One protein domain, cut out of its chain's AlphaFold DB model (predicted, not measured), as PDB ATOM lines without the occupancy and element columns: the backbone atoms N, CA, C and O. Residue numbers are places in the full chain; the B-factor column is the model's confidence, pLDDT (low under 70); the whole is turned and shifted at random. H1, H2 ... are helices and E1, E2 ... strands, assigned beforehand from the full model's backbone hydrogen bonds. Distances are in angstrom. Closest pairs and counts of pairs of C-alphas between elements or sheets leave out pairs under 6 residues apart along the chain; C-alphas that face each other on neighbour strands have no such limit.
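What this domain is: This is residues 4 to 86 of the 242 residues of an uncharacterized protein of Sphingobium yanoikuyae (UniProt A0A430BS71). A three-stranded parallel sheet is sandwiched between two helices, the long H2 over one face and H1 over the other, making three layers. The 83 printed residues run E1, H1, E2, H2, E3, with sheet order E1, E3, E2; the class is mixed. The whole is compact, with radius of gyration of the C-alphas 13.6 A, and flat, 43 by 30 by 13 A.

How they stand to each other: Inner strand E3, residues 79 to 85, is parallel to edge strands E1, residues 7 to 13, and E2, residues 39 to 44. N 10 and O 81, and N 43 and O 82, each 2.8 A apart, are within hydrogen-bond range. H1, residues 22 to 32, is on the sheet over E1 and E3, height 8.6 A; its closest C-alphas to E1 are Asp 24 and Leu 12, 5.6 A. H2, residues 51 to 72, is on the opposite face over E3 and E2, height 9.2 A; its closest C-alphas to E3 are Ile 51 and Tyr 85, 6.5 A. E2, H2, E3 form a strand-helix-strand unit, two parallel neighbour strands with a helix between, and E1, H1, E2 form a split one, with E3 between its two strands in the sheet; both crossovers are right-handed. In H1 and H2 every O i to N i+4 pair is within hydrogen-bond range.

Where its parts are: E1, 18.7 A long, begins at C-alpha 7 (274.374, 263.512, 180.093); E3, 19.3 A, ends at C-alpha 85 (283.652, 252.487, 169.921). H2 measures 31.7 A.

The domain as a whole: The printed part has no cut. Residues 75 to 77 have pLDDT under 70.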
ATOM      1  N   ILE A   4     275.526 264.376 175.610       94.88
ATOM      2  CA  ILE A   4     274.497 263.778 174.752       94.88
ATOM      3  C   ILE A   4     273.208 263.682 175.561       94.88
ATOM      4  O   ILE A   4     273.213 263.156 176.671       94.88
ATOM      5  N   ALA A   5     272.113 264.244 175.040       93.25
ATOM      6  CA  ALA A   5     270.817 264.320 175.728       93.25
ATOM      7  C   ALA A   5     270.890 264.883 177.173       93.25
ATOM      8  O   ALA A   5     270.077 264.547 178.031       93.25
ATOM      9  N   GLY A   6     271.874 265.750 177.445       91.69
ATOM     10  CA  GLY A   6     272.108 266.344 178.766       91.69
ATOM     11  C   GLY A   6     272.968 265.508 179.721       91.69
ATOM     12  O   GLY A   6     273.243 265.976 180.823       91.69
ATOM     13  N   PHE A   7     273.434 264.325 179.316       92.81
ATOM     14  CA  PHE A   7     274.374 263.512 180.093       92.81
ATOM     15  C   PHE A   7     275.826 263.842 179.723       92.81
ATOM     16  O   PHE A   7     276.111 263.970 178.529       92.81
ATOM     17  N   PRO A   8     276.759 263.951 180.690       94.06
ATOM     18  CA  PRO A   8     278.192 263.919 180.414       94.06
ATOM     19  C   PRO A   8     278.553 262.659 179.630       94.06
ATOM     20  O   PRO A   8     278.207 261.555 180.052       94.06
ATOM     21  N   PHE A   9     279.233 262.826 178.498       94.56
ATOM     22  CA  PHE A   9     279.576 261.727 177.605       94.56
ATOM     23  C   PHE A   9     281.089 261.647 177.390       94.56
ATOM     24  O   PHE A   9     281.741 262.653 177.095       94.56
ATOM     25  N   PHE A  10     281.631 260.438 177.518       94.38
ATOM     26  CA  PHE A  10     283.037 260.122 177.300       94.38
ATOM     27  C   PHE A  10     283.153 259.063 176.214       94.38
ATOM     28  O   PHE A  10     282.603 257.968 176.330       94.38
ATOM     29  N   LYS A  11     283.877 259.395 175.152       93.19
ATOM     30  CA  LYS A  11     284.196 258.462 174.081       93.19
ATOM     31  C   LYS A  11     285.404 257.615 174.488       93.19
ATOM     32  O   LYS A  11     286.369 258.170 175.000       93.19
ATOM     33  N   LEU A  12     285.337 256.304 174.262       93.62
ATOM     34  CA  LEU A  12     286.484 255.400 174.330       93.62
ATOM     35  C   LEU A  12     286.642 254.694 172.986       93.62
ATOM     36  O   LEU A  12     285.870 253.782 172.676       93.62
ATOM     37  N   ASP A  13     287.631 255.113 172.202       91.25
ATOM     38  CA  ASP A  13     287.990 254.435 170.960       91.25
ATOM     39  C   ASP A  13     288.916 253.239 171.229       91.25
ATOM     40  O   ASP A  13     289.966 253.360 171.868       91.25
ATOM     41  N   PHE A  14     288.527 252.081 170.704       90.44
ATOM     42  CA  PHE A  14     289.333 250.870 170.656       90.44
ATOM     43  C   PHE A  14     289.952 250.704 169.270       90.44
ATOM     44  O   PHE A  14     289.303 250.892 168.238       90.44
ATOM     45  N   THR A  15     291.219 250.305 169.236       86.62
ATOM     46  CA  THR A  15     291.906 249.916 168.007       86.62
ATOM     47  C   THR A  15     291.541 248.486 167.615       86.62
ATOM     48  O   THR A  15     290.934 247.733 168.380       86.62
ATOM     49  N   LYS A  16     291.941 248.076 166.406       81.75
ATOM     50  CA  LYS A  16     291.708 246.711 165.902       81.75
ATOM     51  C   LYS A  16     292.444 245.639 166.715       81.75
ATOM     52  O   LYS A  16     292.091 244.471 166.645       81.75
ATOM     53  N   GLU A  17     293.440 246.041 167.498       82.06
ATOM     54  CA  GLU A  17     294.177 245.202 168.445       82.06
ATOM     55  C   GLU A  17     293.514 245.138 169.832       82.06
ATOM     56  O   GLU A  17     294.074 244.545 170.750       82.06
ATOM     57  N   GLY A  18     292.351 245.775 170.016       83.75
ATOM     58  CA  GLY A  18     291.660 245.836 171.305       83.75
ATOM     59  C   GLY A  18     292.312 246.784 172.317       83.75
ATOM     60  O   GLY A  18     291.968 246.747 173.497       83.75
ATOM     61  N   ALA A  19     293.242 247.638 171.883       86.50
ATOM     62  CA  ALA A  19     293.822 248.670 172.733       86.50
ATOM     63  C   ALA A  19     292.900 249.892 172.784       86.50
ATOM     64  O   ALA A  19     292.402 250.328 171.753       86.50
ATOM     65  N   VAL A  20     292.702 250.467 173.967       89.88
ATOM     66  CA  VAL A  20     291.994 251.746 174.122       89.88
ATOM     67  C   VAL A  20     292.971 252.909 173.959       89.88
ATOM     68  O   VAL A  20     294.119 252.818 174.407       89.88
ATOM     69  N   ASP A  21     292.529 254.009 173.351       86.56
ATOM     70  CA  ASP A  21     293.321 255.238 173.342       86.56
ATOM     71  C   ASP A  21     293.611 255.698 174.788       86.56
ATOM     72  O   ASP A  21     292.719 255.882 175.622       86.56
ATOM     73  N   ALA A  22     294.898 255.847 175.112       84.69
ATOM     74  CA  ALA A  22     295.335 256.138 176.476       84.69
ATOM     75  C   ALA A  22     294.876 257.524 176.961       84.69
ATOM     76  O   ALA A  22     294.686 257.726 178.166       84.69
ATOM     77  N   SER A  23     294.709 258.478 176.041       85.44
ATOM     78  CA  SER A  23     294.236 259.821 176.362       85.44
ATOM     79  C   SER A  23     292.735 259.824 176.647       85.44
ATOM     80  O   SER A  23     292.332 260.396 177.662       85.44
ATOM     81  N   ASP A  24     291.946 259.086 175.859       85.69
ATOM     82  CA  ASP A  24     290.514 258.874 176.098       85.69
ATOM     83  C   ASP A  24     290.278 258.200 177.452       85.69
ATOM     84  O   ASP A  24     289.519 258.700 178.287       85.69
ATOM     85  N   HIS A  25     291.002 257.107 177.721       87.56
ATOM     86  CA  HIS A  25     290.901 256.384 178.986       87.56
ATOM     87  C   HIS A  25     291.248 257.279 180.184       87.56
ATOM     88  O   HIS A  25     290.506 257.324 181.168       87.56
ATOM     89  N   SER A  26     292.358 258.024 180.115       87.12
ATOM     90  CA  SER A  26     292.758 258.911 181.212       87.12
ATOM     91  C   SER A  26     291.780 260.069 181.413       87.12
ATOM     92  O   SER A  26     291.553 260.468 182.557       87.12
ATOM     93  N   ALA A  27     291.222 260.628 180.338       85.38
ATOM     94  CA  ALA A  27     290.256 261.716 180.422       85.38
ATOM     95  C   ALA A  27     288.934 261.239 181.038       85.38
ATOM     96  O   ALA A  27     288.407 261.899 181.937       85.38
ATOM     97  N   ALA A  28     288.438 260.070 180.614       87.56
ATOM     98  CA  ALA A  28     287.245 259.449 181.178       87.56
ATOM     99  C   ALA A  28     287.441 259.119 182.664       87.56
ATOM    100  O   ALA A  28     286.630 259.521 183.494       87.56
ATOM    101  N   ALA A  29     288.552 258.470 183.030       89.25
ATOM    102  CA  ALA A  29     288.842 258.119 184.420       89.25
ATOM    103  C   ALA A  29     288.947 259.353 185.334       89.25
ATOM    104  O   ALA A  29     288.421 259.343 186.446       89.25
ATOM    105  N   ALA A  30     289.590 260.429 184.869       87.31
ATOM    106  CA  ALA A  30     289.713 261.664 185.640       87.31
ATOM    107  C   ALA A  30     288.361 262.361 185.847       87.31
ATOM    108  O   ALA A  30     288.095 262.869 186.934       87.31
ATOM    109  N   ALA A  31     287.505 262.384 184.825       84.12
ATOM    110  CA  ALA A  31     286.196 263.017 184.917       84.12
ATOM    111  C   ALA A  31     285.201 262.196 185.753       84.12
ATOM    112  O   ALA A  31     284.424 262.768 186.509       84.12
ATOM    113  N   LEU A  32     285.269 260.863 185.679       87.75
ATOM    114  CA  LEU A  32     284.451 259.952 186.488       87.75
ATOM    115  C   LEU A  32     284.851 259.915 187.971       87.75
ATOM    116  O   LEU A  32     284.109 259.376 188.785       87.75
ATOM    117  N   ALA A  33     285.996 260.497 188.341       88.81
ATOM    118  CA  ALA A  33     286.385 260.675 189.738       88.81
ATOM    119  C   ALA A  33     285.628 261.825 190.439       88.81
ATOM    120  O   ALA A  33     285.815 262.026 191.642       88.81
ATOM    121  N   ASP A  34     284.804 262.592 189.712       86.62
ATOM    122  CA  ASP A  34     283.948 263.626 190.294       86.62
ATOM    123  C   ASP A  34     282.905 262.987 191.238       86.62
ATOM    124  O   ASP A  34     282.062 262.212 190.778       86.62
ATOM    125  N   PRO A  35     282.901 263.319 192.547       83.94
ATOM    126  CA  PRO A  35     281.925 262.783 193.498       83.94
ATOM    127  C   PRO A  35     280.481 263.214 193.198       83.94
ATOM    128  O   PRO A  35     279.545 262.688 193.799       83.94
ATOM    129  N   GLY A  36     280.289 264.187 192.305       87.19
ATOM    130  CA  GLY A  36     278.995 264.586 191.781       87.19
ATOM    131  C   GLY A  36     278.391 263.586 190.799       87.19
ATOM    132  O   GLY A  36     277.198 263.698 190.545       87.19
ATOM    133  N   ILE A  37     279.150 262.628 190.253       90.44
ATOM    134  CA  ILE A  37     278.642 261.533 189.410       90.44
ATOM    135  C   ILE A  37     278.300 260.347 190.311       90.44
ATOM    136  O   ILE A  37     279.148 259.839 191.040       90.44
ATOM    137  N   THR A  38     277.048 259.898 190.265       89.50
ATOM    138  CA  THR A  38     276.541 258.828 191.140       89.50
ATOM    139  C   THR A  38     276.352 257.508 190.405       89.50
ATOM    140  O   THR A  38     276.370 256.455 191.030       89.50
ATOM    141  N   GLU A  39     276.162 257.565 189.088       90.75
ATOM    142  CA  GLU A  39     275.842 256.417 188.243       90.75
ATOM    143  C   GLU A  39     276.686 256.459 186.964       90.75
ATOM    144  O   GLU A  39     276.920 257.530 186.394       90.75
ATOM    145  N   LEU A  40     277.098 255.287 186.482       92.81
ATOM    146  CA  LEU A  40     277.846 255.132 185.238       92.81
ATOM    147  C   LEU A  40     277.092 254.202 184.288       92.81
ATOM    148  O   LEU A  40     276.850 253.040 184.607       92.81
ATOM    149  N   LEU A  41     276.774 254.708 183.099       94.69
ATOM    150  CA  LEU A  41     276.234 253.927 181.994       94.69
ATOM    151  C   LEU A  41     277.330 253.697 180.950       94.69
ATOM    152  O   LEU A  41     277.881 254.653 180.411       94.69
ATOM    153  N   ILE A  42     277.629 252.438 180.641       95.31
ATOM    154  CA  ILE A  42     278.573 252.074 179.578       95.31
ATOM    155  C   ILE A  42     277.775 251.515 178.404       95.31
ATOM    156  O   ILE A  42     277.020 250.557 178.566       95.31
ATOM    157  N   LEU A  43     277.939 252.120 177.232       95.81
ATOM    158  CA  LEU A  43     277.297 251.707 175.989       95.81
ATOM    159  C   LEU A  43     278.343 251.100 175.057       95.81
ATOM    160  O   LEU A  43     279.407 251.683 174.868       95.81
ATOM    161  N   SER A  44     278.030 249.945 174.475       94.06
ATOM    162  CA  SER A  44     278.848 249.287 173.457       94.06
ATOM    163  C   SER A  44     277.959 248.847 172.298       94.06
ATOM    164  O   SER A  44     276.869 248.316 172.522       94.06
ATOM    165  N   HIS A  45     278.402 249.088 171.068       90.19
ATOM    166  CA  HIS A  45     277.659 248.755 169.859       90.19
ATOM    167  C   HIS A  45     277.970 247.331 169.387       90.19
ATOM    168  O   HIS A  45     278.951 246.714 169.804       90.19
ATOM    169  N   GLY A  46     277.123 246.806 168.500       83.81
ATOM    170  CA  GLY A  46     277.264 245.466 167.934       83.81
ATOM    171  C   GLY A  46     278.248 245.379 166.762       83.81
ATOM    172  O   GLY A  46     278.882 246.358 166.371       83.81
ATOM    173  N   TRP A  47     278.348 244.173 166.193       74.56
ATOM    174  CA  TRP A  47     279.315 243.803 165.149       74.56
ATOM    175  C   TRP A  47     278.975 244.314 163.739       74.56
ATOM    176  O   TRP A  47     279.852 244.327 162.881       74.56
ATOM    177  N   ASN A  48     277.732 244.739 163.491       80.56
ATOM    178  CA  ASN A  48     277.240 245.159 162.172       80.56
ATOM    179  C   ASN A  48     276.861 246.647 162.137       80.56
ATOM    180  O   ASN A  48     275.839 247.033 161.571       80.56
ATOM    181  N   ASN A  49     277.671 247.479 162.781       79.75
ATOM    182  CA  ASN A  49     277.531 248.927 162.747       79.75
ATOM    183  C   ASN A  49     278.853 249.567 162.342       79.75
ATOM    184  O   ASN A  49     279.919 249.017 162.621       79.75
ATOM    185  N   ASP A  50     278.797 250.726 161.697       85.00
ATOM    186  CA  ASP A  50     279.949 251.626 161.678       85.00
ATOM    187  C   ASP A  50     279.923 252.590 162.883       85.00
ATOM    188  O   ASP A  50     278.967 252.631 163.663       85.00
ATOM    189  N   ILE A  51     280.995 253.369 163.059       89.31
ATOM    190  CA  ILE A  51     281.142 254.309 164.184       89.31
ATOM    191  C   ILE A  51     280.046 255.389 164.184       89.31
ATOM    192  O   ILE A  51     279.611 255.827 165.251       89.31
ATOM    193  N   ALA A  52     279.600 255.841 163.009       90.50
ATOM    194  CA  ALA A  52     278.584 256.886 162.906       90.50
ATOM    195  C   ALA A  52     277.197 256.348 163.288       90.50
ATOM    196  O   ALA A  52     276.431 257.016 163.988       90.50
ATOM    197  N   GLU A  53     276.891 255.116 162.894       87.81
ATOM    198  CA  GLU A  53     275.676 254.422 163.309       87.81
ATOM    199  C   GLU A  53     275.673 254.099 164.795       87.81
ATOM    200  O   GLU A  53     274.676 254.352 165.466       87.81
ATOM    201  N   ALA A  54     276.794 253.604 165.328       91.62
ATOM    202  CA  ALA A  54     276.953 253.370 166.758       91.62
ATOM    203  C   ALA A  54     276.654 254.643 167.560       91.62
ATOM    204  O   ALA A  54     275.897 254.613 168.530       91.62
ATOM    205  N   ARG A  55     277.182 255.784 167.100       94.31
ATOM    206  CA  ARG A  55     276.896 257.083 167.708       94.31
ATOM    207  C   ARG A  55     275.409 257.431 167.646       94.31
ATOM    208  O   ARG A  55     274.854 257.847 168.658       94.31
ATOM    209  N   THR A  56     274.773 257.246 166.493       94.62
ATOM    210  CA  THR A  56     273.337 257.524 166.316       94.62
ATOM    211  C   THR A  56     272.495 256.688 167.284       94.62
ATOM    212  O   THR A  56     271.645 257.231 167.987       94.62
ATOM    213  N   LEU A  57     272.797 255.392 167.414       94.38
ATOM    214  CA  LEU A  57     272.125 254.494 168.359       94.38
ATOM    215  C   LEU A  57     272.290 254.952 169.815       94.38
ATOM    216  O   LEU A  57     271.338 254.898 170.595       94.38
ATOM    217  N   TYR A  58     273.480 255.427 170.193       96.25
ATOM    218  CA  TYR A  58     273.706 255.972 171.532       96.25
ATOM    219  C   TYR A  58     272.902 257.252 171.767       96.25
ATOM    220  O   TYR A  58     272.286 257.396 172.820       96.25
ATOM    221  N   GLU A  59     272.879 258.168 170.800       96.75
ATOM    222  CA  GLU A  59     272.113 259.415 170.892       96.75
ATOM    223  C   GLU A  59     270.608 259.146 171.052       96.75
ATOM    224  O   GLU A  59     269.970 259.735 171.927       96.75
ATOM    225  N   GLU A  60     270.056 258.207 170.282       97.06
ATOM    226  CA  GLU A  60     268.648 257.803 170.372       97.06
ATOM    227  C   GLU A  60     268.314 257.143 171.715       97.06
ATOM    228  O   GLU A  60     267.339 257.520 172.376       97.06
ATOM    229  N   LEU A  61     269.140 256.191 172.167       96.75
ATOM    230  CA  LEU A  61     268.949 255.520 173.453       96.75
ATOM    231  C   LEU A  61     268.989 256.519 174.616       96.75
ATOM    232  O   LEU A  61     268.121 256.492 175.492       96.75
ATOM    233  N   LEU A  62     269.967 257.424 174.616       96.31
ATOM    234  CA  LEU A  62     270.109 258.443 175.652       96.31
ATOM    235  C   LEU A  62     268.973 259.470 175.603       96.31
ATOM    236  O   LEU A  62     268.492 259.891 176.655       96.31
ATOM    237  N   GLY A  63     268.484 259.829 174.413       96.12
ATOM    238  CA  GLY A  63     267.293 260.668 174.256       96.12
ATOM    239  C   GLY A  63     266.041 260.031 174.869       96.12
ATOM    240  O   GLY A  63     265.291 260.690 175.601       96.12
ATOM    241  N   ASN A  64     265.846 258.728 174.648       95.25
ATOM    242  CA  ASN A  64     264.749 257.961 175.246       95.25
ATOM    243  C   ASN A  64     264.894 257.839 176.771       95.25
ATOM    244  O   ASN A  64     263.911 257.996 177.508       95.25
ATOM    245  N   LEU A  65     266.118 257.621 177.259       93.00
ATOM    246  CA  LEU A  65     266.417 257.588 178.690       93.00
ATOM    247  C   LEU A  65     266.113 258.938 179.353       93.00
ATOM    248  O   LEU A  65     265.408 258.971 180.362       93.00
ATOM    249  N   ARG A  66     266.577 260.051 178.767       92.31
ATOM    250  CA  ARG A  66     266.304 261.411 179.260       92.31
ATOM    251  C   ARG A  66     264.805 261.674 179.349       92.31
ATOM    252  O   ARG A  66     264.321 262.064 180.407       92.31
ATOM    253  N   SER A  67     264.076 261.363 178.278       91.75
ATOM    254  CA  SER A  67     262.619 261.530 178.215       91.75
ATOM    255  C   SER A  67     261.893 260.735 179.304       91.75
ATOM    256  O   SER A  67     260.900 261.202 179.861       91.75
ATOM    257  N   THR A  68     262.396 259.542 179.636       91.06
ATOM    258  CA  THR A  68     261.843 258.710 180.711       91.06
ATOM    259  C   THR A  68     262.129 259.316 182.084       91.06
ATOM    260  O   THR A  68     261.202 259.487 182.868       91.06
ATOM    261  N   ILE A  69     263.375 259.716 182.363       89.38
ATOM    262  CA  ILE A  69     263.758 260.360 183.633       89.38
ATOM    263  C   ILE A  69     262.946 261.640 183.874       89.38
ATOM    264  O   ILE A  69     262.443 261.851 184.978       89.38
ATOM    265  N   ASP A  70     262.789 262.471 182.837       88.69
ATOM    266  CA  ASP A  70     261.997 263.702 182.902       88.69
ATOM    267  C   ASP A  70     260.530 263.430 183.232       88.69
ATOM    268  O   ASP A  70     259.936 264.139 184.046       88.69
ATOM    269  N   ARG A  71     259.944 262.388 182.629       89.31
ATOM    270  CA  ARG A  71     258.548 262.009 182.865       89.31
ATOM    271  C   ARG A  71     258.312 261.490 184.281       89.31
ATOM    272  O   ARG A  71     257.303 261.848 184.883       89.31
ATOM    273  N   GLU A  72     259.217 260.666 184.801       86.69
ATOM    274  CA  GLU A  72     259.081 260.081 186.142       86.69
ATOM    275  C   GLU A  72     259.470 261.065 187.264       86.69
ATOM    276  O   GLU A  72     259.246 260.788 188.442       86.69
ATOM    277  N   GLY A  73     260.030 262.234 186.927       77.25
ATOM    278  CA  GLY A  73     260.393 263.265 187.902       77.25
ATOM    279  C   GLY A  73     261.582 262.882 188.790       77.25
ATOM    280  O   GLY A  73     261.739 263.422 189.886       77.25
ATOM    281  N   GLU A  74     262.431 261.961 188.326       72.56
ATOM    282  CA  GLU A  74     263.644 261.522 189.019       72.56
ATOM    283  C   GLU A  74     264.732 262.607 188.933       72.56
ATOM    284  O   GLU A  74     265.669 262.559 188.138       72.56
ATOM    285  N   ALA A  75     264.593 263.639 189.766       61.09
ATOM    286  CA  ALA A  75     265.366 264.877 189.694       61.09
ATOM    287  C   ALA A  75     266.813 264.800 190.240       61.09
ATOM    288  O   ALA A  75     267.407 265.843 190.504       61.09
ATOM    289  N   ALA A  76     267.394 263.611 190.442       59.38
ATOM    290  CA  ALA A  76     268.617 263.481 191.250       59.38
ATOM    291  C   ALA A  76     269.690 262.500 190.750       59.38
ATOM    292  O   ALA A  76     270.739 262.407 191.386       59.38
ATOM    293  N   ARG A  77     269.489 261.772 189.643       69.06
ATOM    294  CA  ARG A  77     270.535 260.858 189.157       69.06
ATOM    295  C   ARG A  77     271.563 261.627 188.338       69.06
ATOM    296  O   ARG A  77     271.254 262.123 187.256       69.06
ATOM    297  N   SER A  78     272.785 261.704 188.852       86.06
ATOM    298  CA  SER A  78     273.923 262.217 188.101       86.06
ATOM    299  C   SER A  78     274.575 261.060 187.357       86.06
ATOM    300  O   SER A  78     275.442 260.360 187.881       86.06
ATOM    301  N   ILE A  79     274.055 260.806 186.158       91.44
ATOM    302  CA  ILE A  79     274.491 259.716 185.288       91.44
ATOM    303  C   ILE A  79     275.555 260.259 184.340       91.44
ATOM    304  O   ILE A  79     275.278 261.177 183.569       91.44
ATOM    305  N   ALA A  80     276.741 259.661 184.366       94.12
ATOM    306  CA  ALA A  80     277.736 259.818 183.315       94.12
ATOM    307  C   ALA A  80     277.667 258.644 182.338       94.12
ATOM    308  O   ALA A  80     277.329 257.522 182.720       94.12
ATOM    309  N   VAL A  81     278.000 258.901 181.075       95.88
ATOM    310  CA  VAL A  81     277.944 257.900 180.011       95.88
ATOM    311  C   VAL A  81     279.318 257.715 179.389       95.88
ATOM    312  O   VAL A  81     279.976 258.683 179.016       95.88
ATOM    313  N   VAL A  82     279.725 256.462 179.230       96.12
ATOM    314  CA  VAL A  82     280.889 256.070 178.438       96.12
ATOM    315  C   VAL A  82     280.401 255.332 177.198       96.12
ATOM    316  O   VAL A  82     279.749 254.298 177.313       96.12
ATOM    317  N   GLY A  83     280.708 255.854 176.013       95.38
ATOM    318  CA  GLY A  83     280.470 255.164 174.748       95.38
ATOM    319  C   GLY A  83     281.734 254.466 174.271       95.38
ATOM    320  O   GLY A  83     282.719 255.130 173.950       95.38
ATOM    321  N   VAL A  84     281.689 253.140 174.203       95.00
ATOM    322  CA  VAL A  84     282.732 252.292 173.625       95.00
ATOM    323  C   VAL A  84     282.548 252.254 172.113       95.00
ATOM    324  O   VAL A  84     281.460 251.939 171.628       95.00
ATOM    325  N   TYR A  85     283.607 252.569 171.375       92.00
ATOM    326  CA  TYR A  85     283.652 252.487 169.921       92.00
ATOM    327  C   TYR A  85     284.751 251.515 169.530       92.00
ATOM    328  O   TYR A  85     285.919 251.748 169.821       92.00
ATOM    329  N   TRP A  86     284.380 250.416 168.887       90.56
ATOM    330  CA  TRP A  86     285.317 249.404 168.410       90.56
ATOM    331  C   TRP A  86     285.234 249.306 166.883       90.56
ATOM    332  O   TRP A  86     284.229 249.706 166.292       90.56
TER     333      TRP A  86